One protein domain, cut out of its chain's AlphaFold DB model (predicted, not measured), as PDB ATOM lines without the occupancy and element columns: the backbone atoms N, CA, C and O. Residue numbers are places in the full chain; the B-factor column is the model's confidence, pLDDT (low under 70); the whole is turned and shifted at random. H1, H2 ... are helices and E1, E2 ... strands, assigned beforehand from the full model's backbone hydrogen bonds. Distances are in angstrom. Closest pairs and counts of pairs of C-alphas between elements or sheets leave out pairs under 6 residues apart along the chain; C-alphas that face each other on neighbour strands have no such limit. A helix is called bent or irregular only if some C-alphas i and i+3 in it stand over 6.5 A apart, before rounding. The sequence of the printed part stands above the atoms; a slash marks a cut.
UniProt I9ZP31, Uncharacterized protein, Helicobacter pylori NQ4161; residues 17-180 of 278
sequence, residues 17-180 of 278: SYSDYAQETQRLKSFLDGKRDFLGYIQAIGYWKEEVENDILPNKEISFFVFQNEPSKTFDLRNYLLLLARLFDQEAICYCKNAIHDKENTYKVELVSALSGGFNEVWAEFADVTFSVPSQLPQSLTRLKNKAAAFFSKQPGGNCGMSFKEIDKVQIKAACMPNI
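What this domain is: This is residues 17 to 180 of the 278 residues of an uncharacterized protein of Helicobacter pylori NQ4161 (UniProt I9ZP31). Two small three-stranded sheets stand as the walls of a loose V, with the edge strands E2 and E3 toward its corner and the long helix H3 inside, packing on one face of each. H1 covers the outside of the first sheet and H2 the outside of the second, while residues 100 to 105 and 154 to 159 stick out as free loops. The printed part has 164 residues, with three named helices and six named strands in the order H1 E1 E2 H2 E3 E4 E5 H3 E6. The class is mixed, and both sheets, E2 - E1 - E6 and E3 - E4 - E5, are antiparallel. The whole is compact, with a radius of gyration of the C-alphas of 16.0 A and spans of 47 by 37 by 34 A.

How they stand to each other: H1, residues 18 to 33, is on the strongly twisted sheet of E1, residues 39 to 48, E2, residues 60 to 68, and E6, residues 167 to 176. It runs along the strands at a height over the sheet of 10.4 A, and its closest C-alphas to E1 are those of Leu 32 and Leu 39, 7.4 A apart. E1 and E2 form a hairpin, with N 44 and O 63 at 2.9 A; E6 is the other neighbour of E1, with N 45 and O 171 at 2.8 A. H2, residues 77 to 87, and H1 are near each other. E3, residues 92 to 95, E4, residues 109 to 113, and E5, residues 122 to 126, form a meander, each strand the antiparallel neighbour of the one before; N 93 and O 112 are 2.9 A apart, N 111 and O 124 2.8 A. H2 touches E3, the closest C-alphas being those of Ala 85 and Ala 92, 6.6 A apart. H3, residues 134 to 152, is on both sheets, on the opposite face to H1 in the first and to H2 in the second. Its closest C-alphas to E6 are those of Pro 138 and Val 170, at 5.5 A. In H1 and H2 every O i to N i+4 pair is within hydrogen-bond range, in H3 13 of 15.

Where its parts are: H1 begins with C-alpha 18 at (37.318, 11.441, -17.839) and is 22.5 A long. E1 measures 28.2 A, E2 26.1 A, H2 15.3 A, and the short E3, E4 and E5 follow. H3 measures 27.5 A and is irregular, with C-alphas 135 and 138 7.2 A apart. E6, 23.5 A long, ends with C-alpha 176 at (29.227, 1.439, 1.771).

The domain as a whole: The C-alphas farthest apart, of Asn 54 and Lys 103, are 50.2 A apart. The printed part has no cut; the links E1 to E2, E3 to E4 and H3 to E6 are long. pLDDT is under 70 at residues 17 to 20, 51 to 58, 98 to 106, 155 to 165 and 180.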
ATOM      1  N   SER A  17      42.008  12.910 -17.930       57.75
ATOM      2  CA  SER A  17      40.839  12.674 -18.781       57.75
ATOM      3  C   SER A  17      39.689  12.070 -17.963       57.75
ATOM      4  O   SER A  17      39.892  11.546 -16.864       57.75
ATOM      5  N   TYR A  18      38.463  12.084 -18.500       58.47
ATOM      6  CA  TYR A  18      37.318  11.441 -17.839       58.47
ATOM      7  C   TYR A  18      37.551   9.941 -17.565       58.47
ATOM      8  O   TYR A  18      37.117   9.426 -16.533       58.47
ATOM      9  N   SER A  19      38.259   9.235 -18.457       63.56
ATOM     10  CA  SER A  19      38.625   7.827 -18.255       63.56
ATOM     11  C   SER A  19      39.619   7.640 -17.111       63.56
ATOM     12  O   SER A  19      39.419   6.744 -16.291       63.56
ATOM     13  N   ASP A  20      40.626   8.509 -16.997       67.50
ATOM     14  CA  ASP A  20      41.605   8.430 -15.902       67.50
ATOM     15  C   ASP A  20      40.923   8.698 -14.556       67.50
ATOM     16  O   ASP A  20      41.172   8.023 -13.560       67.50
ATOM     17  N   TYR A  21      39.976   9.633 -14.544       71.00
ATOM     18  CA  TYR A  21      39.184   9.960 -13.368       71.00
ATOM     19  C   TYR A  21      38.323   8.787 -12.875       71.00
ATOM     20  O   TYR A  21      38.233   8.526 -11.669       71.00
ATOM     21  N   ALA A  22      37.695   8.051 -13.796       75.25
ATOM     22  CA  ALA A  22      36.938   6.848 -13.462       75.25
ATOM     23  C   ALA A  22      37.851   5.747 -12.893       75.25
ATOM     24  O   ALA A  22      37.488   5.099 -11.908       75.25
ATOM     25  N   GLN A  23      39.044   5.576 -13.468       82.50
ATOM     26  CA  GLN A  23      40.030   4.601 -13.010       82.50
ATOM     27  C   GLN A  23      40.571   4.935 -11.613       82.50
ATOM     28  O   GLN A  23      40.576   4.065 -10.742       82.50
ATOM     29  N   GLU A  24      40.964   6.185 -11.358       82.38
ATOM     30  CA  GLU A  24      41.447   6.611 -10.038       82.38
ATOM     31  C   GLU A  24      40.337   6.543  -8.980       82.38
ATOM     32  O   GLU A  24      40.581   6.106  -7.855       82.38
ATOM     33  N   THR A  25      39.089   6.857  -9.347       84.94
ATOM     34  CA  THR A  25      37.933   6.655  -8.456       84.94
ATOM     35  C   THR A  25      37.795   5.183  -8.060       84.94
ATOM     36  O   THR A  25      37.587   4.881  -6.884       84.94
ATOM     37  N   GLN A  26      37.914   4.257  -9.017       87.69
ATOM     38  CA  GLN A  26      37.831   2.822  -8.734       87.69
ATOM     39  C   GLN A  26      39.008   2.343  -7.879       87.69
ATOM     40  O   GLN A  26      38.825   1.552  -6.957       87.69
ATOM     41  N   ARG A  27      40.207   2.865  -8.138       89.69
ATOM     42  CA  ARG A  27      41.405   2.567  -7.353       89.69
ATOM     43  C   ARG A  27      41.258   3.032  -5.905       89.69
ATOM     44  O   ARG A  27      41.584   2.269  -4.999       89.69
ATOM     45  N   LEU A  28      40.732   4.237  -5.666       90.62
ATOM     46  CA  LEU A  28      40.455   4.736  -4.315       90.62
ATOM     47  C   LEU A  28      39.433   3.849  -3.598       90.62
ATOM     48  O   LEU A  28      39.657   3.477  -2.446       90.62
ATOM     49  N   LYS A  29      38.359   3.445  -4.289       91.31
ATOM     50  CA  LYS A  29      37.383   2.493  -3.743       91.31
ATOM     51  C   LYS A  29      38.043   1.201  -3.289       91.31
ATOM     52  O   LYS A  29      37.807   0.801  -2.162       91.31
ATOM     53  N   SER A  30      38.939   0.612  -4.082       90.81
ATOM     54  CA  SER A  30      39.637  -0.618  -3.684       90.81
ATOM     55  C   SER A  30      40.431  -0.474  -2.377       90.81
ATOM     56  O   SER A  30      40.450  -1.407  -1.576       90.81
ATOM     57  N   PHE A  31      41.047   0.686  -2.118       91.25
ATOM     58  CA  PHE A  31      41.710   0.946  -0.833       91.25
ATOM     59  C   PHE A  31      40.714   1.089   0.323       91.25
ATOM     60  O   PHE A  31      40.961   0.570   1.411       91.25
ATOM     61  N   LEU A  32      39.591   1.780   0.114       91.19
ATOM     62  CA  LEU A  32      38.546   1.908   1.136       91.19
ATOM     63  C   LEU A  32      37.882   0.553   1.427       91.19
ATOM     64  O   LEU A  32      37.717   0.181   2.587       91.19
ATOM     65  N   ASP A  33      37.592  -0.222   0.383       88.50
ATOM     66  CA  ASP A  33      36.998  -1.555   0.466       88.50
ATOM     67  C   ASP A  33      37.929  -2.542   1.192       88.50
ATOM     68  O   ASP A  33      37.484  -3.349   2.007       88.50
ATOM     69  N   GLY A  34      39.245  -2.418   0.976       86.00
ATOM     70  CA  GLY A  34      40.276  -3.180   1.683       86.00
ATOM     71  C   GLY A  34      40.422  -2.851   3.175       86.00
ATOM     72  O   GLY A  34      41.175  -3.543   3.864       86.00
ATOM     73  N   LYS A  35      39.724  -1.820   3.672       86.12
ATOM     74  CA  LYS A  35      39.695  -1.386   5.079       86.12
ATOM     75  C   LYS A  35      38.291  -1.379   5.686       86.12
ATOM     76  O   LYS A  35      38.094  -0.783   6.743       86.12
ATOM     77  N   ARG A  36      37.326  -2.075   5.073       85.69
ATOM     78  CA  ARG A  36      35.933  -2.119   5.553       85.69
ATOM     79  C   ARG A  36      35.758  -2.655   6.970       85.69
ATOM     80  O   ARG A  36      34.735  -2.368   7.569       85.69
ATOM     81  N   ASP A  37      36.734  -3.356   7.532       79.62
ATOM     82  CA  ASP A  37      36.683  -3.770   8.942       79.62
ATOM     83  C   ASP A  37      36.753  -2.559   9.900       79.62
ATOM     84  O   ASP A  37      36.177  -2.588  10.980       79.62
ATOM     85  N   PHE A  38      37.378  -1.453   9.474       81.69
ATOM     86  CA  PHE A  38      37.552  -0.238  10.281       81.69
ATOM     87  C   PHE A  38      36.661   0.930   9.847       81.69
ATOM     88  O   PHE A  38      36.302   1.774  10.672       81.69
ATOM     89  N   LEU A  39      36.332   1.030   8.555       87.81
ATOM     90  CA  LEU A  39      35.681   2.213   7.986       87.81
ATOM     91  C   LEU A  39      34.487   1.893   7.089       87.81
ATOM     92  O   LEU A  39      34.384   0.829   6.483       87.81
ATOM     93  N   GLY A  40      33.601   2.876   6.985       89.31
ATOM     94  CA  GLY A  40      32.556   2.979   5.979       89.31
ATOM     95  C   GLY A  40      32.726   4.276   5.198       89.31
ATOM     96  O   GLY A  40      33.480   5.172   5.593       89.31
ATOM     97  N   TYR A  41      32.043   4.392   4.064       92.06
ATOM     98  CA  TYR A  41      32.097   5.618   3.279       92.06
ATOM     99  C   TYR A  41      30.829   5.883   2.474       92.06
ATOM    100  O   TYR A  41      30.095   4.979   2.082       92.06
ATOM    101  N   ILE A  42      30.600   7.159   2.178       89.81
ATOM    102  CA  ILE A  42      29.535   7.642   1.305       89.81
ATOM    103  C   ILE A  42      30.183   8.279   0.081       89.81
ATOM    104  O   ILE A  42      30.993   9.200   0.199       89.81
ATOM    105  N   GLN A  43      29.809   7.804  -1.103       91.25
ATOM    106  CA  GLN A  43      30.195   8.434  -2.356       91.25
ATOM    107  C   GLN A  43      29.220   9.576  -2.662       91.25
ATOM    108  O   GLN A  43      28.024   9.347  -2.855       91.25
ATOM    109  N   ALA A  44      29.740  10.796  -2.757       88.62
ATOM    110  CA  ALA A  44      28.970  11.997  -3.051       88.62
ATOM    111  C   ALA A  44      29.419  12.625  -4.374       88.62
ATOM    112  O   ALA A  44      30.611  12.784  -4.630       88.62
ATOM    113  N   ILE A  45      28.457  13.007  -5.209       88.19
ATOM    114  CA  ILE A  45      28.679  13.695  -6.480       88.19
ATOM    115  C   ILE A  45      28.286  15.161  -6.307       88.19
ATOM    116  O   ILE A  45      27.119  15.444  -6.058       88.19
ATOM    117  N   GLY A  46      29.239  16.083  -6.433       86.12
ATOM    118  CA  GLY A  46      28.984  17.521  -6.519       86.12
ATOM    119  C   GLY A  46      28.888  17.965  -7.974       86.12
ATOM    120  O   GLY A  46      29.743  17.603  -8.771       86.12
ATOM    121  N   TYR A  47      27.868  18.733  -8.324       84.75
ATOM    122  CA  TYR A  47      27.697  19.318  -9.653       84.75
ATOM    123  C   TYR A  47      28.148  20.772  -9.620       84.75
ATOM    124  O   TYR A  47      27.691  21.547  -8.773       84.75
ATOM    125  N   TRP A  48      29.056  21.133 -10.522       82.25
ATOM    126  CA  TRP A  48      29.517  22.510 -10.640       82.25
ATOM    127  C   TRP A  48      28.384  23.396 -11.153       82.25
ATOM    128  O   TRP A  48      27.591  22.984 -11.994       82.25
ATOM    129  N   LYS A  49      28.320  24.627 -10.648       76.88
ATOM    130  CA  LYS A  49      27.340  25.630 -11.084       76.88
ATOM    131  C   LYS A  49      27.604  26.151 -12.500       76.88
ATOM    132  O   LYS A  49      26.708  26.690 -13.137       76.88
ATOM    133  N   GLU A  50      28.842  26.036 -12.974       72.56
ATOM    134  CA  GLU A  50      29.224  26.414 -14.332       72.56
ATOM    135  C   GLU A  50      29.026  25.214 -15.264       72.56
ATOM    136  O   GLU A  50      29.651  24.168 -15.079       72.56
ATOM    137  N   GLU A  51      28.154  25.360 -16.263       58.44
ATOM    138  CA  GLU A  51      28.027  24.381 -17.339       58.44
ATOM    139  C   GLU A  51      29.257  24.489 -18.242       58.44
ATOM    140  O   GLU A  51      29.524  25.533 -18.842       58.44
ATOM    141  N   VAL A  52      30.044  23.416 -18.324       58.47
ATOM    142  CA  VAL A  52      31.142  23.361 -19.286       58.47
ATOM    143  C   VAL A  52      30.561  22.911 -20.622       58.47
ATOM    144  O   VAL A  52      30.135  21.770 -20.754       58.47
ATOM    145  N   GLU A  53      30.582  23.785 -21.632       53.12
ATOM    146  CA  GLU A  53      30.125  23.473 -23.002       53.12
ATOM    147  C   GLU A  53      30.945  22.362 -23.695       53.12
ATOM    148  O   GLU A  53      30.582  21.908 -24.776       53.12
ATOM    149  N   ASN A  54      32.060  21.916 -23.103       55.31
ATOM    150  CA  ASN A  54      32.954  20.911 -23.677       55.31
ATOM    151  C   ASN A  54      33.074  19.684 -22.758       55.31
ATOM    152  O   ASN A  54      33.551  19.816 -21.630       55.31
ATOM    153  N   ASP A  55      32.795  18.492 -23.300       53.22
ATOM    154  CA  ASP A  55      32.913  17.154 -22.669       53.22
ATOM    155  C   ASP A  55      34.312  16.797 -22.116       53.22
ATOM    156  O   ASP A  55      34.545  15.702 -21.606       53.22
ATOM    157  N   ILE A  56      35.281  17.703 -22.247       56.28
ATOM    158  CA  ILE A  56      36.682  17.485 -21.880       56.28
ATOM    159  C   ILE A  56      36.928  17.774 -20.396       56.28
ATOM    160  O   ILE A  56      37.848  17.196 -19.822       56.28
ATOM    161  N   LEU A  57      36.107  18.618 -19.755       56.75
ATOM    162  CA  LEU A  57      36.205  18.865 -18.315       56.75
ATOM    163  C   LEU A  57      35.082  18.153 -17.564       56.75
ATOM    164  O   LEU A  57      33.940  18.137 -18.028       56.75
ATOM    165  N   PRO A  58      35.364  17.598 -16.377       63.31
ATOM    166  CA  PRO A  58      34.332  16.964 -15.581       63.31
ATOM    167  C   PRO A  58      33.328  18.020 -15.102       63.31
ATOM    168  O   PRO A  58      33.659  18.911 -14.325       63.31
ATOM    169  N   ASN A  59      32.070  17.879 -15.519       71.75
ATOM    170  CA  ASN A  59      30.946  18.691 -15.032       71.75
ATOM    171  C   ASN A  59      30.547  18.377 -13.574       71.75
ATOM    172  O   ASN A  59      29.648  19.006 -13.012       71.75
ATOM    173  N   LYS A  60      31.208  17.391 -12.960       78.94
ATOM    174  CA  LYS A  60      30.944  16.918 -11.606       78.94
ATOM    175  C   LYS A  60      32.227  16.514 -10.888       78.94
ATOM    176  O   LYS A  60      33.155  15.986 -11.491       78.94
ATOM    177  N   GLU A  61      32.222  16.674  -9.580       80.75
ATOM    178  CA  GLU A  61      33.230  16.192  -8.645       80.75
ATOM    179  C   GLU A  61      32.683  14.964  -7.904       80.75
ATOM    180  O   GLU A  61      31.524  14.933  -7.497       80.75
ATOM    181  N   ILE A  62      33.508  13.950  -7.692       84.50
ATOM    182  CA  ILE A  62      33.225  12.773  -6.872       84.50
ATOM    183  C   ILE A  62      34.107  12.912  -5.647       84.50
ATOM    184  O   ILE A  62      35.325  13.000  -5.760       84.50
ATOM    185  N   SER A  63      33.482  12.886  -4.482       88.06
ATOM    186  CA  SER A  63      34.186  12.903  -3.208       88.06
ATOM    187  C   SER A  63      33.680  11.756  -2.348       88.06
ATOM    188  O   SER A  63      32.559  11.266  -2.522       88.06
ATOM    189  N   PHE A  64      34.514  11.341  -1.408       91.88
ATOM    190  CA  PHE A  64      34.209  10.271  -0.475       91.88
ATOM    191  C   PHE A  64      34.152  10.856   0.931       91.88
ATOM    192  O   PHE A  64      35.126  11.428   1.411       91.88
ATOM    193  N   PHE A  65      32.997  10.731   1.578       91.38
ATOM    194  CA  PHE A  65      32.854  11.012   2.998       91.38
ATOM    195  C   PHE A  65      33.116   9.714   3.755       91.38
ATOM    196  O   PHE A  65      32.306   8.793   3.687       91.38
ATOM    197  N   VAL A  66      34.271   9.620   4.409       92.25
ATOM    198  CA  VAL A  66      34.744   8.403   5.080       92.25
ATOM    199  C   VAL A  66      34.551   8.552   6.584       92.25
ATOM    200  O   VAL A  66      34.895   9.587   7.151       92.25
ATOM    201  N   PHE A  67      34.015   7.520   7.228       87.75
ATOM    202  CA  PHE A  67      33.778   7.493   8.667       87.75
ATOM    203  C   PHE A  67      34.277   6.177   9.260       87.75
ATOM    204  O   PHE A  67      34.227   5.126   8.624       87.75
ATOM    205  N   GLN A  68      34.781   6.244  10.487       86.06
ATOM    206  CA  GLN A  68      35.234   5.073  11.229       86.06
ATOM    207  C   GLN A  68      34.044   4.400  11.918       86.06
ATOM    208  O   GLN A  68      33.162   5.092  12.428       86.06
ATOM    209  N   ASN A  69      34.018   3.067  11.903       77.19
ATOM    210  CA  ASN A  69      32.946   2.269  12.492       77.19
ATOM    211  C   ASN A  69      33.052   2.198  14.019       77.19
ATOM    212  O   ASN A  69      32.146   2.612  14.735       77.19
ATOM    213  N   GLU A  70      34.186   1.682  14.501       73.19
ATOM    214  CA  GLU A  70      34.436   1.388  15.911       73.19
ATOM    215  C   GLU A  70      35.756   2.018  16.379       73.19
ATOM    216  O   GLU A  70      36.654   2.256  15.561       73.19
ATOM    217  N   PRO A  71      35.904   2.312  17.683       76.56
ATOM    218  CA  PRO A  71      37.161   2.791  18.245       76.56
ATOM    219  C   PRO A  71      38.303   1.791  18.030       76.56
ATOM    220  O   PRO A  71      38.122   0.586  18.154       76.56
ATOM    221  N   SER A  72      39.500   2.303  17.761       80.31
ATOM    222  CA  SER A  72      40.701   1.500  17.517       80.31
ATOM    223  C   SER A  72      41.923   2.227  18.088       80.31
ATOM    224  O   SER A  72      41.984   3.457  18.033       80.31
ATOM    225  N   LYS A  73      42.879   1.493  18.677       83.31
ATOM    226  CA  LYS A  73      44.173   2.041  19.133       83.31
ATOM    227  C   LYS A  73      45.205   2.054  18.007       83.31
ATOM    228  O   LYS A  73      46.140   2.849  18.042       83.31
ATOM    229  N   THR A  74      45.069   1.156  17.039       86.19
ATOM    230  CA  THR A  74      46.011   0.984  15.932       86.19
ATOM    231  C   THR A  74      45.574   1.736  14.684       86.19
ATOM    232  O   THR A  74      46.426   2.284  13.991       86.19
ATOM    233  N   PHE A  75      44.279   1.801  14.381       88.38
ATOM    234  CA  PHE A  75      43.745   2.503  13.220       88.38
ATOM    235  C   PHE A  75      43.473   3.975  13.535       88.38
ATOM    236  O   PHE A  75      42.591   4.310  14.322       88.38
ATOM    237  N   ASP A  76      44.205   4.856  12.854       91.25
ATOM    238  CA  ASP A  76      43.962   6.293  12.865       91.25
ATOM    239  C   ASP A  76      43.402   6.729  11.503       91.25
ATOM    240  O   ASP A  76      44.099   6.712  10.479       91.25
ATOM    241  N   LEU A  77      42.124   7.125  11.487       92.12
ATOM    242  CA  LEU A  77      41.437   7.559  10.270       92.12
ATOM    243  C   LEU A  77      42.133   8.757   9.604       92.12
ATOM    244  O   LEU A  77      42.212   8.809   8.378       92.12
ATOM    245  N   ARG A  78      42.645   9.720  10.382       93.69
ATOM    246  CA  ARG A  78      43.283  10.930   9.839       93.69
ATOM    247  C   ARG A  78      44.582  10.568   9.130       93.69
ATOM    248  O   ARG A  78      44.761  10.949   7.977       93.69
ATOM    249  N   ASN A  79      45.452   9.801   9.786       95.19
ATOM    250  CA  ASN A  79      46.710   9.329   9.211       95.19
ATOM    251  C   ASN A  79      46.449   8.506   7.942       95.19
ATOM    252  O   ASN A  79      47.081   8.748   6.914       95.19
ATOM    253  N   TYR A  80      45.481   7.582   7.984       94.56
ATOM    254  CA  TYR A  80      45.116   6.766   6.825       94.56
ATOM    255  C   TYR A  80      44.674   7.619   5.627       94.56
ATOM    256  O   TYR A  80      45.188   7.450   4.517       94.56
ATOM    257  N   LEU A  81      43.769   8.578   5.850       95.19
ATOM    258  CA  LEU A  81      43.278   9.478   4.804       95.19
ATOM    259  C   LEU A  81      44.372  10.413   4.270       95.19
ATOM    260  O   LEU A  81      44.399  10.671   3.070       95.19
ATOM    261  N   LEU A  82      45.295  10.887   5.112       95.31
ATOM    262  CA  LEU A  82      46.424  11.719   4.678       95.31
ATOM    263  C   LEU A  82      47.411  10.945   3.792       95.31
ATOM    264  O   LEU A  82      47.898  11.483   2.795       95.31
ATOM    265  N   LEU A  83      47.689   9.675   4.106       95.31
ATOM    266  CA  LEU A  83      48.516   8.832   3.239       95.31
ATOM    267  C   LEU A  83      47.822   8.520   1.910       95.31
ATOM    268  O   LEU A  83      48.480   8.539   0.867       95.31
ATOM    269  N   LEU A  84      46.504   8.281   1.923       93.50
ATOM    270  CA  LEU A  84      45.720   8.162   0.692       93.50
ATOM    271  C   LEU A  84      45.770   9.457  -0.124       93.50
ATOM    272  O   LEU A  84      46.046   9.402  -1.315       93.50
ATOM    273  N   ALA A  85      45.581  10.619   0.503       91.44
ATOM    274  CA  ALA A  85      45.666  11.906  -0.180       91.44
ATOM    275  C   ALA A  85      46.999  12.055  -0.926       91.44
ATOM    276  O   ALA A  85      46.997  12.344  -2.118       91.44
ATOM    277  N   ARG A  86      48.128  11.727  -0.285       89.00
ATOM    278  CA  ARG A  86      49.442  11.722  -0.952       89.00
ATOM    279  C   ARG A  86      49.538  10.724  -2.100       89.00
ATOM    280  O   ARG A  86      50.104  11.048  -3.135       89.00
ATOM    281  N   LEU A  87      49.007   9.514  -1.924       89.19
ATOM    282  CA  LEU A  87      49.029   8.488  -2.968       89.19
ATOM    283  C   LEU A  87      48.278   8.921  -4.238       89.19
ATOM    284  O   LEU A  87      48.659   8.523  -5.339       89.19
ATOM    285  N   PHE A  88      47.217   9.709  -4.072       86.56
ATOM    286  CA  PHE A  88      46.384  10.243  -5.150       86.56
ATOM    287  C   PHE A  88      46.738  11.697  -5.511       86.56
ATOM    288  O   PHE A  88      45.920  12.392  -6.116       86.56
ATOM    289  N   ASP A  89      47.929  12.166  -5.121       84.56
ATOM    290  CA  ASP A  89      48.437  13.517  -5.389       84.56
ATOM    291  C   ASP A  89      47.456  14.645  -4.993       84.56
ATOM    292  O   ASP A  89      47.383  15.693  -5.639       84.56
ATOM    293  N   GLN A  90      46.679  14.427  -3.928       84.25
ATOM    294  CA  GLN A  90      45.779  15.409  -3.328       84.25
ATOM    295  C   GLN A  90      46.533  16.283  -2.321       84.25
ATOM    296  O   GLN A  90      47.354  15.798  -1.542       84.25
ATOM    297  N   GLU A  91      46.224  17.580  -2.303       87.31
ATOM    298  CA  GLU A  91      46.926  18.551  -1.452       87.31
ATOM    299  C   GLU A  91      46.440  18.550   0.002       87.31
ATOM    300  O   GLU A  91      47.206  18.894   0.903       87.31
ATOM    301  N   ALA A  92      45.181  18.177   0.240       90.81
ATOM    302  CA  ALA A  92      44.555  18.227   1.556       90.81
ATOM    303  C   ALA A  92      43.359  17.274   1.676       90.81
ATOM    304  O   ALA A  92      42.808  16.803   0.680       90.81
ATOM    305  N   ILE A  93      42.917  17.061   2.914       93.75
ATOM    306  CA  ILE A  93      41.642  16.424   3.261       93.75
ATOM    307  C   ILE A  93      40.807  17.366   4.131       93.75
ATOM    308  O   ILE A  93      41.349  18.196   4.854       93.75
ATOM    309  N   CYS A  94      39.484  17.213   4.105       93.12
ATOM    310  CA  CYS A  94      38.621  17.762   5.151       93.12
ATOM    311  C   CYS A  94      38.439  16.697   6.235       93.12
ATOM    312  O   CYS A  94      37.928  15.615   5.947       93.12
ATOM    313  N   TYR A  95      38.848  16.992   7.463       91.94
ATOM    314  CA  TYR A  95      38.808  16.069   8.589       91.94
ATOM    315  C   TYR A  95      38.002  16.662   9.743       91.94
ATOM    316  O   TYR A  95      38.187  17.809  10.129       91.94
ATOM    317  N   CYS A  96      37.109  15.863  10.310       85.88
ATOM    318  CA  CYS A  96      36.403  16.191  11.540       85.88
ATOM    319  C   CYS A  96      36.649  15.040  12.505       85.88
ATOM    320  O   CYS A  96      36.294  13.897  12.206       85.88
ATOM    321  N   LYS A  97      37.266  15.319  13.653       77.88
ATOM    322  CA  LYS A  97      37.393  14.302  14.693       77.88
ATOM    323  C   LYS A  97      36.012  14.085  15.300       77.88
ATOM    324  O   LYS A  97      35.408  15.027  15.806       77.88
ATOM    325  N   ASN A  98      35.518  12.850  15.261       61.72
ATOM    326  CA  ASN A  98      34.352  12.482  16.052       61.72
ATOM    327  C   ASN A  98      34.770  12.495  17.520       61.72
ATOM    328  O   ASN A  98      35.401  11.565  18.014       61.72
ATOM    329  N   ALA A  99      34.465  13.592  18.194       53.59
ATOM    330  CA  ALA A  99      34.589  13.705  19.625       53.59
ATOM    331  C   ALA A  99      33.474  14.642  20.085       53.59
ATOM    332  O   ALA A  99      33.478  15.831  19.773       53.59
ATOM    333  N   ILE A 100      32.520  14.101  20.835       50.47
ATOM    334  CA  ILE A 100      31.746  14.880  21.801       50.47
ATOM    335  C   ILE A 100      32.776  15.374  22.832       50.47
ATOM    336  O   ILE A 100      32.947  14.712  23.845       50.47
ATOM    337  N   HIS A 101      33.625  16.365  22.521       44.09
ATOM    338  CA  HIS A 101      34.776  16.675  23.386       44.09
ATOM    339  C   HIS A 101      35.544  17.964  23.046       44.09
ATOM    340  O   HIS A 101      36.766  18.014  23.175       44.09
ATOM    341  N   ASP A 102      34.863  19.049  22.695       48.25
ATOM    342  CA  ASP A 102      35.329  20.330  23.228       48.25
ATOM    343  C   ASP A 102      34.453  20.684  24.441       48.25
ATOM    344  O   ASP A 102      33.365  20.135  24.632       48.25
ATOM    345  N   LYS A 103      34.934  21.558  25.324       51.56
ATOM    346  CA  LYS A 103      34.165  21.977  26.510       51.56
ATOM    347  C   LYS A 103      32.893  22.768  26.144       51.56
ATOM    348  O   LYS A 103      32.136  23.125  27.042       51.56
ATOM    349  N   GLU A 104      32.672  23.046  24.857       58.00
ATOM    350  CA  GLU A 104      31.640  23.929  24.305       58.00
ATOM    351  C   GLU A 104      30.646  23.192  23.370       58.00
ATOM    352  O   GLU A 104      29.724  23.813  22.843       58.00
ATOM    353  N   ASN A 105      30.780  21.868  23.198       58.09
ATOM    354  CA  ASN A 105      30.120  21.051  22.174       58.09
ATOM    355  C   ASN A 105      30.211  21.595  20.726       58.09
ATOM    356  O   ASN A 105      29.280  21.391  19.938       58.09
ATOM    357  N   THR A 106      31.295  22.274  20.332       62.34
ATOM    358  CA  THR A 106      31.453  22.779  18.958       62.34
ATOM    359  C   THR A 106      32.234  21.815  18.062       62.34
ATOM    360  O   THR A 106      33.381  21.451  18.308       62.34
ATOM    361  N   TYR A 107      31.590  21.383  16.975       71.19
ATOM    362  CA  TYR A 107      32.218  20.566  15.940       71.19
ATOM    363  C   TYR A 107      32.878  21.477  14.915       71.19
ATOM    364  O   TYR A 107      32.250  22.406  14.402       71.19
ATOM    365  N   LYS A 108      34.135  21.194  14.582       84.12
ATOM    366  CA  LYS A 108      34.862  21.913  13.539       84.12
ATOM    367  C   LYS A 108      35.401  20.936  12.513       84.12
ATOM    368  O   LYS A 108      36.003  19.924  12.863       84.12
ATOM    369  N   VAL A 109      35.204  21.273  11.244       89.00
ATOM    370  CA  VAL A 109      35.861  20.569  10.142       89.00
ATOM    371  C   VAL A 109      37.165  21.285   9.821       89.00
ATOM    372  O   VAL A 109      37.156  22.462   9.471       89.00
ATOM    373  N   GLU A 110      38.277  20.578   9.935       92.38
ATOM    374  CA  GLU A 110      39.618  21.055   9.614       92.38
ATOM    375  C   GLU A 110      39.949  20.738   8.153       92.38
ATOM    376  O   GLU A 110      39.749  19.615   7.688       92.38
ATOM    377  N   LEU A 111      40.496  21.706   7.422       92.19
ATOM    378  CA  LEU A 111      41.195  21.454   6.167       92.19
ATOM    379  C   LEU A 111      42.655  21.152   6.503       92.19
ATOM    380  O   LEU A 111      43.378  22.036   6.956       92.19
ATOM    381  N   VAL A 112      43.073  19.907   6.305       93.06
ATOM    382  CA  VAL A 112      44.375  19.397   6.745       93.06
ATOM    383  C   VAL A 112      45.246  19.080   5.543       93.06
ATOM    384  O   VAL A 112      44.830  18.335   4.657       93.06
ATOM    385  N   SER A 113      46.463  19.611   5.527       91.94
ATOM    386  CA  SER A 113      47.408  19.426   4.433       91.94
ATOM    387  C   SER A 113      48.009  18.022   4.385       91.94
ATOM    388  O   SER A 113      48.391  17.442   5.403       91.94
ATOM    389  N   ALA A 114      48.165  17.506   3.168       91.44
ATOM    390  CA  ALA A 114      48.908  16.291   2.848       91.44
ATOM    391  C   ALA A 114      50.269  16.588   2.176       91.44
ATOM    392  O   ALA A 114      51.031  15.663   1.868       91.44
ATOM    393  N   LEU A 115      50.602  17.865   1.952       88.38
ATOM    394  CA  LEU A 115      51.850  18.278   1.304       88.38
ATOM    395  C   LEU A 115      53.071  17.963   2.170       88.38
ATOM    396  O   LEU A 115      53.014  18.032   3.388       88.38
ATOM    397  N   SER A 116      54.219  17.675   1.550       83.19
ATOM    398  CA  SER A 116      55.451  17.360   2.299       83.19
ATOM    399  C   SER A 116      55.934  18.512   3.187       83.19
ATOM    400  O   SER A 116      56.464  18.263   4.258       83.19
ATOM    401  N   GLY A 117      55.756  19.764   2.750       82.56
ATOM    402  CA  GLY A 117      56.217  20.952   3.481       82.56
ATOM    403  C   GLY A 117      55.301  21.410   4.622       82.56
ATOM    404  O   GLY A 117      55.629  22.388   5.281       82.56
ATOM    405  N   GLY A 118      54.174  20.730   4.834       87.44
ATOM    406  CA  GLY A 118      53.178  21.074   5.850       87.44
ATOM    407  C   GLY A 118      52.317  19.872   6.216       87.44
ATOM    408  O   GLY A 118      51.128  20.018   6.465       87.44
ATOM    409  N   PHE A 119      52.868  18.657   6.175       93.19
ATOM    410  CA  PHE A 119      52.071  17.447   6.355       93.19
ATOM    411  C   PHE A 119      51.373  17.483   7.715       93.19
ATOM    412  O   PHE A 119      52.011  17.724   8.737       93.19
ATOM    413  N   ASN A 120      50.064  17.225   7.717       94.19
ATOM    414  CA  ASN A 120      49.194  17.288   8.890       94.19
ATOM    415  C   ASN A 120      48.934  18.704   9.457       94.19
ATOM    416  O   ASN A 120      48.256  18.827  10.480       94.19
ATOM    417  N   GLU A 121      49.410  19.766   8.803       93.88
ATOM    418  CA  GLU A 121      49.112  21.155   9.169       93.88
ATOM    419  C   GLU A 121      47.639  21.490   8.896       93.88
ATOM    420  O   GLU A 121      47.085  21.133   7.853       93.88
ATOM    421  N   VAL A 122      46.995  22.188   9.834       93.75
ATOM    422  CA  VAL A 122      45.623  22.685   9.669       93.75
ATOM    423  C   VAL A 122      45.668  24.031   8.956       93.75
ATOM    424  O   VAL A 122      46.167  25.018   9.487       93.75
ATOM    425  N   TRP A 123      45.120  24.074   7.747       92.00
ATOM    426  CA  TRP A 123      45.073  25.268   6.904       92.00
ATOM    427  C   TRP A 123      43.844  26.145   7.149       92.00
ATOM    428  O   TRP A 123      43.904  27.363   6.977       92.00
ATOM    429  N   ALA A 124      42.716  25.537   7.515       90.56
ATOM    430  CA  ALA A 124      41.476  26.247   7.810       90.56
ATOM    431  C   ALA A 124      40.570  25.424   8.729       90.56
ATOM    432  O   ALA A 124      40.624  24.197   8.726       90.56
ATOM    433  N   GLU A 125      39.688  26.106   9.458       92.19
ATOM    434  CA  GLU A 125      38.644  25.496  10.283       92.19
ATOM    435  C   GLU A 125      37.258  25.997   9.853       92.19
ATOM    436  O   GLU A 125      37.045  27.192   9.624       92.19
ATOM    437  N   PHE A 126      36.289  25.087   9.777       89.81
ATOM    438  CA  PHE A 126      34.900  25.370   9.431       89.81
ATOM    439  C   PHE A 126      33.980  24.955  10.588       89.81
ATOM    440  O   PHE A 126      33.556  23.805  10.677       89.81
ATOM    441  N   ALA A 127      33.674  25.898  11.481       86.31
ATOM    442  CA  ALA A 127      32.843  25.664  12.675       86.31
ATOM    443  C   ALA A 127      31.327  25.624  12.396       86.31
ATOM    444  O   ALA A 127      30.524  25.249  13.238       86.31
ATOM    445  N   ASP A 128      30.912  26.053  11.210       84.75
ATOM    446  CA  ASP A 128      29.516  26.176  10.795       84.75
ATOM    447  C   ASP A 128      29.051  25.008   9.905       84.75
ATOM    448  O   ASP A 128      27.963  25.054   9.328       84.75
ATOM    449  N   VAL A 129      29.874  23.966   9.763       85.31
ATOM    450  CA  VAL A 129      29.536  22.729   9.052       85.31
ATOM    451  C   VAL A 129      29.224  21.648  10.086       85.31
ATOM    452  O   VAL A 129      30.100  21.239  10.838       85.31
ATOM    453  N   THR A 130      27.980  21.167  10.106       81.50
ATOM    454  CA  THR A 130      27.497  20.174  11.078       81.50
ATOM    455  C   THR A 130      26.891  18.969  10.371       81.50
ATOM    456  O   THR A 130      26.095  19.140   9.453       81.50
ATOM    457  N   PHE A 131      27.195  17.757  10.836       79.50
ATOM    458  CA  PHE A 131      26.665  16.503  10.288       79.50
ATOM    459  C   PHE A 131      25.649  15.880  11.254       79.50
ATOM    460  O   PHE A 131      25.892  14.827  11.831       79.50
ATOM    461  N   SER A 132      24.531  16.571  11.488       72.75
ATOM    462  CA  SER A 132      23.601  16.213  12.570       72.75
ATOM    463  C   SER A 132      22.610  15.114  12.188       72.75
ATOM    464  O   SER A 132      22.412  14.169  12.944       72.75
ATOM    465  N   VAL A 133      21.957  15.234  11.028       80.69
ATOM    466  CA  VAL A 133      20.925  14.283  10.584       80.69
ATOM    467  C   VAL A 133      21.160  13.838   9.139       80.69
ATOM    468  O   VAL A 133      21.535  14.670   8.306       80.69
ATOM    469  N   PRO A 134      20.887  12.563   8.790       79.81
ATOM    470  CA  PRO A 134      21.120  12.045   7.439       79.81
ATOM    471  C   PRO A 134      20.436  12.847   6.324       79.81
ATOM    472  O   PRO A 134      21.006  13.024   5.252       79.81
ATOM    473  N   SER A 135      19.243  13.396   6.573       84.06
ATOM    474  CA  SER A 135      18.507  14.207   5.591       84.06
ATOM    475  C   SER A 135      19.198  15.532   5.240       84.06
ATOM    476  O   SER A 135      19.001  16.052   4.143       84.06
ATOM    477  N   GLN A 136      20.034  16.066   6.135       87.88
ATOM    478  CA  GLN A 136      20.815  17.291   5.924       87.88
ATOM    479  C   GLN A 136      22.222  17.011   5.389       87.88
ATOM    480  O   GLN A 136      22.958  17.949   5.065       87.88
ATOM    481  N   LEU A 137      22.614  15.739   5.274       87.88
ATOM    482  CA  LEU A 137      23.943  15.355   4.813       87.88
ATOM    483  C   LEU A 137      24.277  15.943   3.430       87.88
ATOM    484  O   LEU A 137      25.349  16.539   3.314       87.88
ATOM    485  N   PRO A 138      23.394  15.899   2.404       90.81
ATOM    486  CA  PRO A 138      23.702  16.506   1.108       90.81
ATOM    487  C   PRO A 138      24.012  18.003   1.209       90.81
ATOM    488  O   PRO A 138      25.001  18.465   0.650       90.81
ATOM    489  N   GLN A 139      23.215  18.757   1.973       91.12
ATOM    490  CA  GLN A 139      23.409  20.197   2.159       91.12
ATOM    491  C   GLN A 139      24.706  20.509   2.917       91.12
ATOM    492  O   GLN A 139      25.425  21.445   2.567       91.12
ATOM    493  N   SER A 140      25.025  19.704   3.930       90.69
ATOM    494  CA  SER A 140      26.246  19.842   4.731       90.69
ATOM    495  C   SER A 140      27.493  19.581   3.886       90.69
ATOM    496  O   SER A 140      28.452  20.351   3.946       90.69
ATOM    497  N   LEU A 141      27.447  18.558   3.026       90.81
ATOM    498  CA  LEU A 141      28.502  18.265   2.058       90.81
ATOM    499  C   LEU A 141      28.649  19.387   1.021       90.81
ATOM    500  O   LEU A 141      29.775  19.803   0.761       90.81
ATOM    501  N   THR A 142      27.552  19.932   0.477       91.69
ATOM    502  CA  THR A 142      27.617  21.099  -0.425       91.69
ATOM    503  C   THR A 142      28.315  22.280   0.251       91.69
ATOM    504  O   THR A 142      29.249  22.852  -0.309       91.69
ATOM    505  N   ARG A 143      27.917  22.622   1.487       92.25
ATOM    506  CA  ARG A 143      28.507  23.738   2.244       92.25
ATOM    507  C   ARG A 143      29.998  23.532   2.497       92.25
ATOM    508  O   ARG A 143      30.776  24.467   2.306       92.25
ATOM    509  N   LEU A 144      30.390  22.329   2.917       91.50
ATOM    510  CA  LEU A 144      31.789  21.990   3.167       91.50
ATOM    511  C   LEU A 144      32.631  22.149   1.900       91.50
ATOM    512  O   LEU A 144      33.663  22.817   1.921       91.50
ATOM    513  N   LYS A 145      32.165  21.586   0.784       88.69
ATOM    514  CA  LYS A 145      32.883  21.666  -0.486       88.69
ATOM    515  C   LYS A 145      33.013  23.104  -0.991       88.69
ATOM    516  O   LYS A 145      34.098  23.496  -1.407       88.69
ATOM    517  N   ASN A 146      31.960  23.920  -0.880       89.81
ATOM    518  CA  ASN A 146      32.020  25.338  -1.258       89.81
ATOM    519  C   ASN A 146      33.033  26.117  -0.407       89.81
ATOM    520  O   ASN A 146      33.742  26.977  -0.927       89.81
ATOM    521  N   LYS A 147      33.163  25.793   0.886       90.31
ATOM    522  CA  LYS A 147      34.192  26.386   1.754       90.31
ATOM    523  C   LYS A 147      35.605  25.970   1.369       90.31
ATOM    524  O   LYS A 147      36.476  26.836   1.300       90.31
ATOM    525  N   ALA A 148      35.822  24.687   1.090       87.25
ATOM    526  CA  ALA A 148      37.111  24.200   0.611       87.25
ATOM    527  C   ALA A 148      37.488  24.867  -0.726       87.25
ATOM    528  O   ALA A 148      38.574  25.428  -0.846       87.25
ATOM    529  N   ALA A 149      36.566  24.924  -1.693       83.12
ATOM    530  CA  ALA A 149      36.785  25.607  -2.970       83.12
ATOM    531  C   ALA A 149      37.114  27.102  -2.786       83.12
ATOM    532  O   ALA A 149      38.049  27.622  -3.398       83.12
ATOM    533  N   ALA A 150      36.396  27.794  -1.896       85.94
ATOM    534  CA  ALA A 150      36.655  29.196  -1.574       85.94
ATOM    535  C   ALA A 150      37.997  29.426  -0.855       85.94
ATOM    536  O   ALA A 150      38.550  30.522  -0.941       85.94
ATOM    537  N   PHE A 151      38.511  28.431  -0.126       85.31
ATOM    538  CA  PHE A 151      39.852  28.481   0.451       85.31
ATOM    539  C   PHE A 151      40.912  28.413  -0.653       85.31
ATOM    540  O   PHE A 151      41.758  29.302  -0.746       85.31
ATOM    541  N   PHE A 152      40.827  27.411  -1.533       79.06
ATOM    542  CA  PHE A 152      41.805  27.214  -2.606       79.06
ATOM    543  C   PHE A 152      41.801  28.345  -3.642       79.06
ATOM    544  O   PHE A 152      42.858  28.706  -4.153       79.06
ATOM    545  N   SER A 153      40.655  28.986  -3.900       78.06
ATOM    546  CA  SER A 153      40.578  30.119  -4.836       78.06
ATOM    547  C   SER A 153      41.309  31.383  -4.364       78.06
ATOM    548  O   SER A 153      41.621  32.247  -5.183       78.06
ATOM    549  N   LYS A 154      41.599  31.505  -3.062       78.75
ATOM    550  CA  LYS A 154      42.290  32.662  -2.469       78.75
ATOM    551  C   LYS A 154      43.810  32.500  -2.390       78.75
ATOM    552  O   LYS A 154      44.484  33.476  -2.066       78.75
ATOM    553  N   GLN A 155      44.356  31.311  -2.652       67.31
ATOM    554  CA  GLN A 155      45.790  31.049  -2.512       67.31
ATOM    555  C   GLN A 155      46.585  31.674  -3.683       67.31
ATOM    556  O   GLN A 155      46.337  31.335  -4.846       67.31
ATOM    557  N   PRO A 156      47.531  32.604  -3.427       47.78
ATOM    558  CA  PRO A 156      48.318  33.247  -4.474       47.78
ATOM    559  C   PRO A 156      49.353  32.261  -5.037       47.78
ATOM    560  O   PRO A 156      50.295  31.880  -4.350       47.78
ATOM    561  N   GLY A 157      49.182  31.855  -6.299       53.81
ATOM    562  CA  GLY A 157      50.104  30.940  -6.997       53.81
ATOM    563  C   GLY A 157      49.504  29.592  -7.405       53.81
ATOM    564  O   GLY A 157      50.236  28.611  -7.471       53.81
ATOM    565  N   GLY A 158      48.192  29.542  -7.663       47.12
ATOM    566  CA  GLY A 158      47.414  28.332  -7.949       47.12
ATOM    567  C   GLY A 158      48.058  27.332  -8.917       47.12
ATOM    568  O   GLY A 158      47.846  27.397 -10.126       47.12
ATOM    569  N   ASN A 159      48.763  26.350  -8.352       45.28
ATOM    570  CA  ASN A 159      49.029  25.051  -8.972       45.28
ATOM    571  C   ASN A 159      47.884  24.053  -8.709       45.28
ATOM    572  O   ASN A 159      47.833  22.998  -9.340       45.28
ATOM    573  N   CYS A 160      46.930  24.399  -7.841       46.84
ATOM    574  CA  CYS A 160      45.760  23.597  -7.491       46.84
ATOM    575  C   CYS A 160      44.627  23.730  -8.536       46.84
ATOM    576  O   CYS A 160      43.496  24.090  -8.224       46.84
ATOM    577  N   GLY A 161      44.962  23.483  -9.806       45.31
ATOM    578  CA  GLY A 161      44.119  22.901 -10.864       45.31
ATOM    579  C   GLY A 161      42.812  23.558 -11.333       45.31
ATOM    580  O   GLY A 161      42.594  23.604 -12.540       45.31
ATOM    581  N   MET A 162      41.908  24.037 -10.477       52.38
ATOM    582  CA  MET A 162      40.522  24.307 -10.897       52.38
ATOM    583  C   MET A 162      39.902  25.519 -10.197       52.38
ATOM    584  O   MET A 162      39.661  25.509  -8.995       52.38
ATOM    585  N   SER A 163      39.571  26.554 -10.972       55.12
ATOM    586  CA  SER A 163      38.850  27.745 -10.508       55.12
ATOM    587  C   SER A 163      37.342  27.631 -10.768       55.12
ATOM    588  O   SER A 163      36.765  28.520 -11.394       55.12
ATOM    589  N   PHE A 164      36.700  26.535 -10.349       61.97
ATOM    590  CA  PHE A 164      35.235  26.472 -10.377       61.97
ATOM    591  C   PHE A 164      34.672  27.350  -9.263       61.97
ATOM    592  O   PHE A 164      35.156  27.315  -8.131       61.97
ATOM    593  N   LYS A 165      33.650  28.152  -9.580       66.56
ATOM    594  CA  LYS A 165      33.087  29.114  -8.619       66.56
ATOM    595  C   LYS A 165      32.427  28.442  -7.420       66.56
ATOM    596  O   LYS A 165      32.689  28.835  -6.288       66.56
ATOM    597  N   GLU A 166      31.527  27.491  -7.669       77.50
ATOM    598  CA  GLU A 166      30.650  26.932  -6.639       77.50
ATOM    599  C   GLU A 166      30.062  25.583  -7.075       77.50
ATOM    600  O   GLU A 166      29.829  25.346  -8.264       77.50
ATOM    601  N   ILE A 167      29.789  24.717  -6.103       83.12
ATOM    602  CA  ILE A 167      28.984  23.510  -6.274       83.12
ATOM    603  C   ILE A 167      27.532  23.870  -5.996       83.12
ATOM    604  O   ILE A 167      27.189  24.305  -4.895       83.12
ATOM    605  N   ASP A 168      26.688  23.668  -7.004       85.88
ATOM    606  CA  ASP A 168      25.257  23.963  -6.932       85.88
ATOM    607  C   ASP A 168      24.516  22.890  -6.127       85.88
ATOM    608  O   ASP A 168      23.723  23.172  -5.228       85.88
ATOM    609  N   LYS A 169      24.830  21.619  -6.404       88.69
ATOM    610  CA  LYS A 169      24.124  20.479  -5.820       88.69
ATOM    611  C   LYS A 169      25.066  19.326  -5.516       88.69
ATOM    612  O   LYS A 169      25.883  18.955  -6.353       88.69
ATOM    613  N   VAL A 170      24.878  18.689  -4.361       90.69
ATOM    614  CA  VAL A 170      25.485  17.393  -4.035       90.69
ATOM    615  C   VAL A 170      24.413  16.303  -4.029       90.69
ATOM    616  O   VAL A 170      23.328  16.484  -3.480       90.69
ATOM    617  N   GLN A 171      24.717  15.164  -4.649       89.75
ATOM    618  CA  GLN A 171      23.895  13.956  -4.642       89.75
ATOM    619  C   GLN A 171      24.673  12.802  -4.017       89.75
ATOM    620  O   GLN A 171      25.844  12.594  -4.328       89.75
ATOM    621  N   ILE A 172      24.021  12.035  -3.147       88.81
ATOM    622  CA  ILE A 172      24.594  10.802  -2.605       88.81
ATOM    623  C   ILE A 172      24.386   9.703  -3.646       88.81
ATOM    624  O   ILE A 172      23.255   9.451  -4.051       88.81
ATOM    625  N   LYS A 173      25.478   9.077  -4.091       89.88
ATOM    626  CA  LYS A 173      25.434   7.986  -5.071       89.88
ATOM    627  C   LYS A 173      25.295   6.629  -4.391       89.88
ATOM    628  O   LYS A 173      24.509   5.804  -4.826       89.88
ATOM    629  N   ALA A 174      26.110   6.393  -3.371       85.81
ATOM    630  CA  ALA A 174      26.195   5.106  -2.700       85.81
ATOM    631  C   ALA A 174      26.661   5.296  -1.258       85.81
ATOM    632  O   ALA A 174      27.420   6.226  -0.967       85.81
ATOM    633  N   ALA A 175      26.239   4.386  -0.388       85.69
ATOM    634  CA  ALA A 175      26.757   4.238   0.962       85.69
ATOM    635  C   ALA A 175      27.300   2.814   1.107       85.69
ATOM    636  O   ALA A 175      26.586   1.848   0.851       85.69
ATOM    637  N   CYS A 176      28.566   2.700   1.487       84.88
ATOM    638  CA  CYS A 176      29.227   1.439   1.771       84.88
ATOM    639  C   CYS A 176      29.438   1.343   3.280       84.88
ATOM    640  O   CYS A 176      30.128   2.177   3.874       84.88
ATOM    641  N   MET A 177      28.807   0.348   3.897       83.81
ATOM    642  CA  MET A 177      28.921   0.137   5.334       83.81
ATOM    643  C   MET A 177      30.188  -0.659   5.672       83.81
ATOM    644  O   MET A 177      30.626  -1.484   4.861       83.81
ATOM    645  N   PRO A 178      30.757  -0.452   6.868       81.06
ATOM    646  CA  PRO A 178      31.802  -1.316   7.401       81.06
ATOM    647  C   PRO A 178      31.364  -2.788   7.411       81.06
ATOM    648  O   PRO A 178      30.170  -3.091   7.506       81.06
ATOM    649  N   ASN A 179      32.322  -3.709   7.332       75.75
ATOM    650  CA  ASN A 179      32.077  -5.112   7.625       75.75
ATOM    651  C   ASN A 179      31.734  -5.206   9.113       75.75
ATOM    652  O   ASN A 179      32.566  -4.911   9.968       75.75
ATOM    653  N   ILE A 180      30.499  -5.582   9.431       61.25
ATOM    654  CA  ILE A 180      30.102  -5.791  10.820       61.25
ATOM    655  C   ILE A 180      30.788  -7.077  11.287       61.25
ATOM    656  O   ILE A 180      30.399  -8.172  10.877       61.25
TER     657      ILE A 180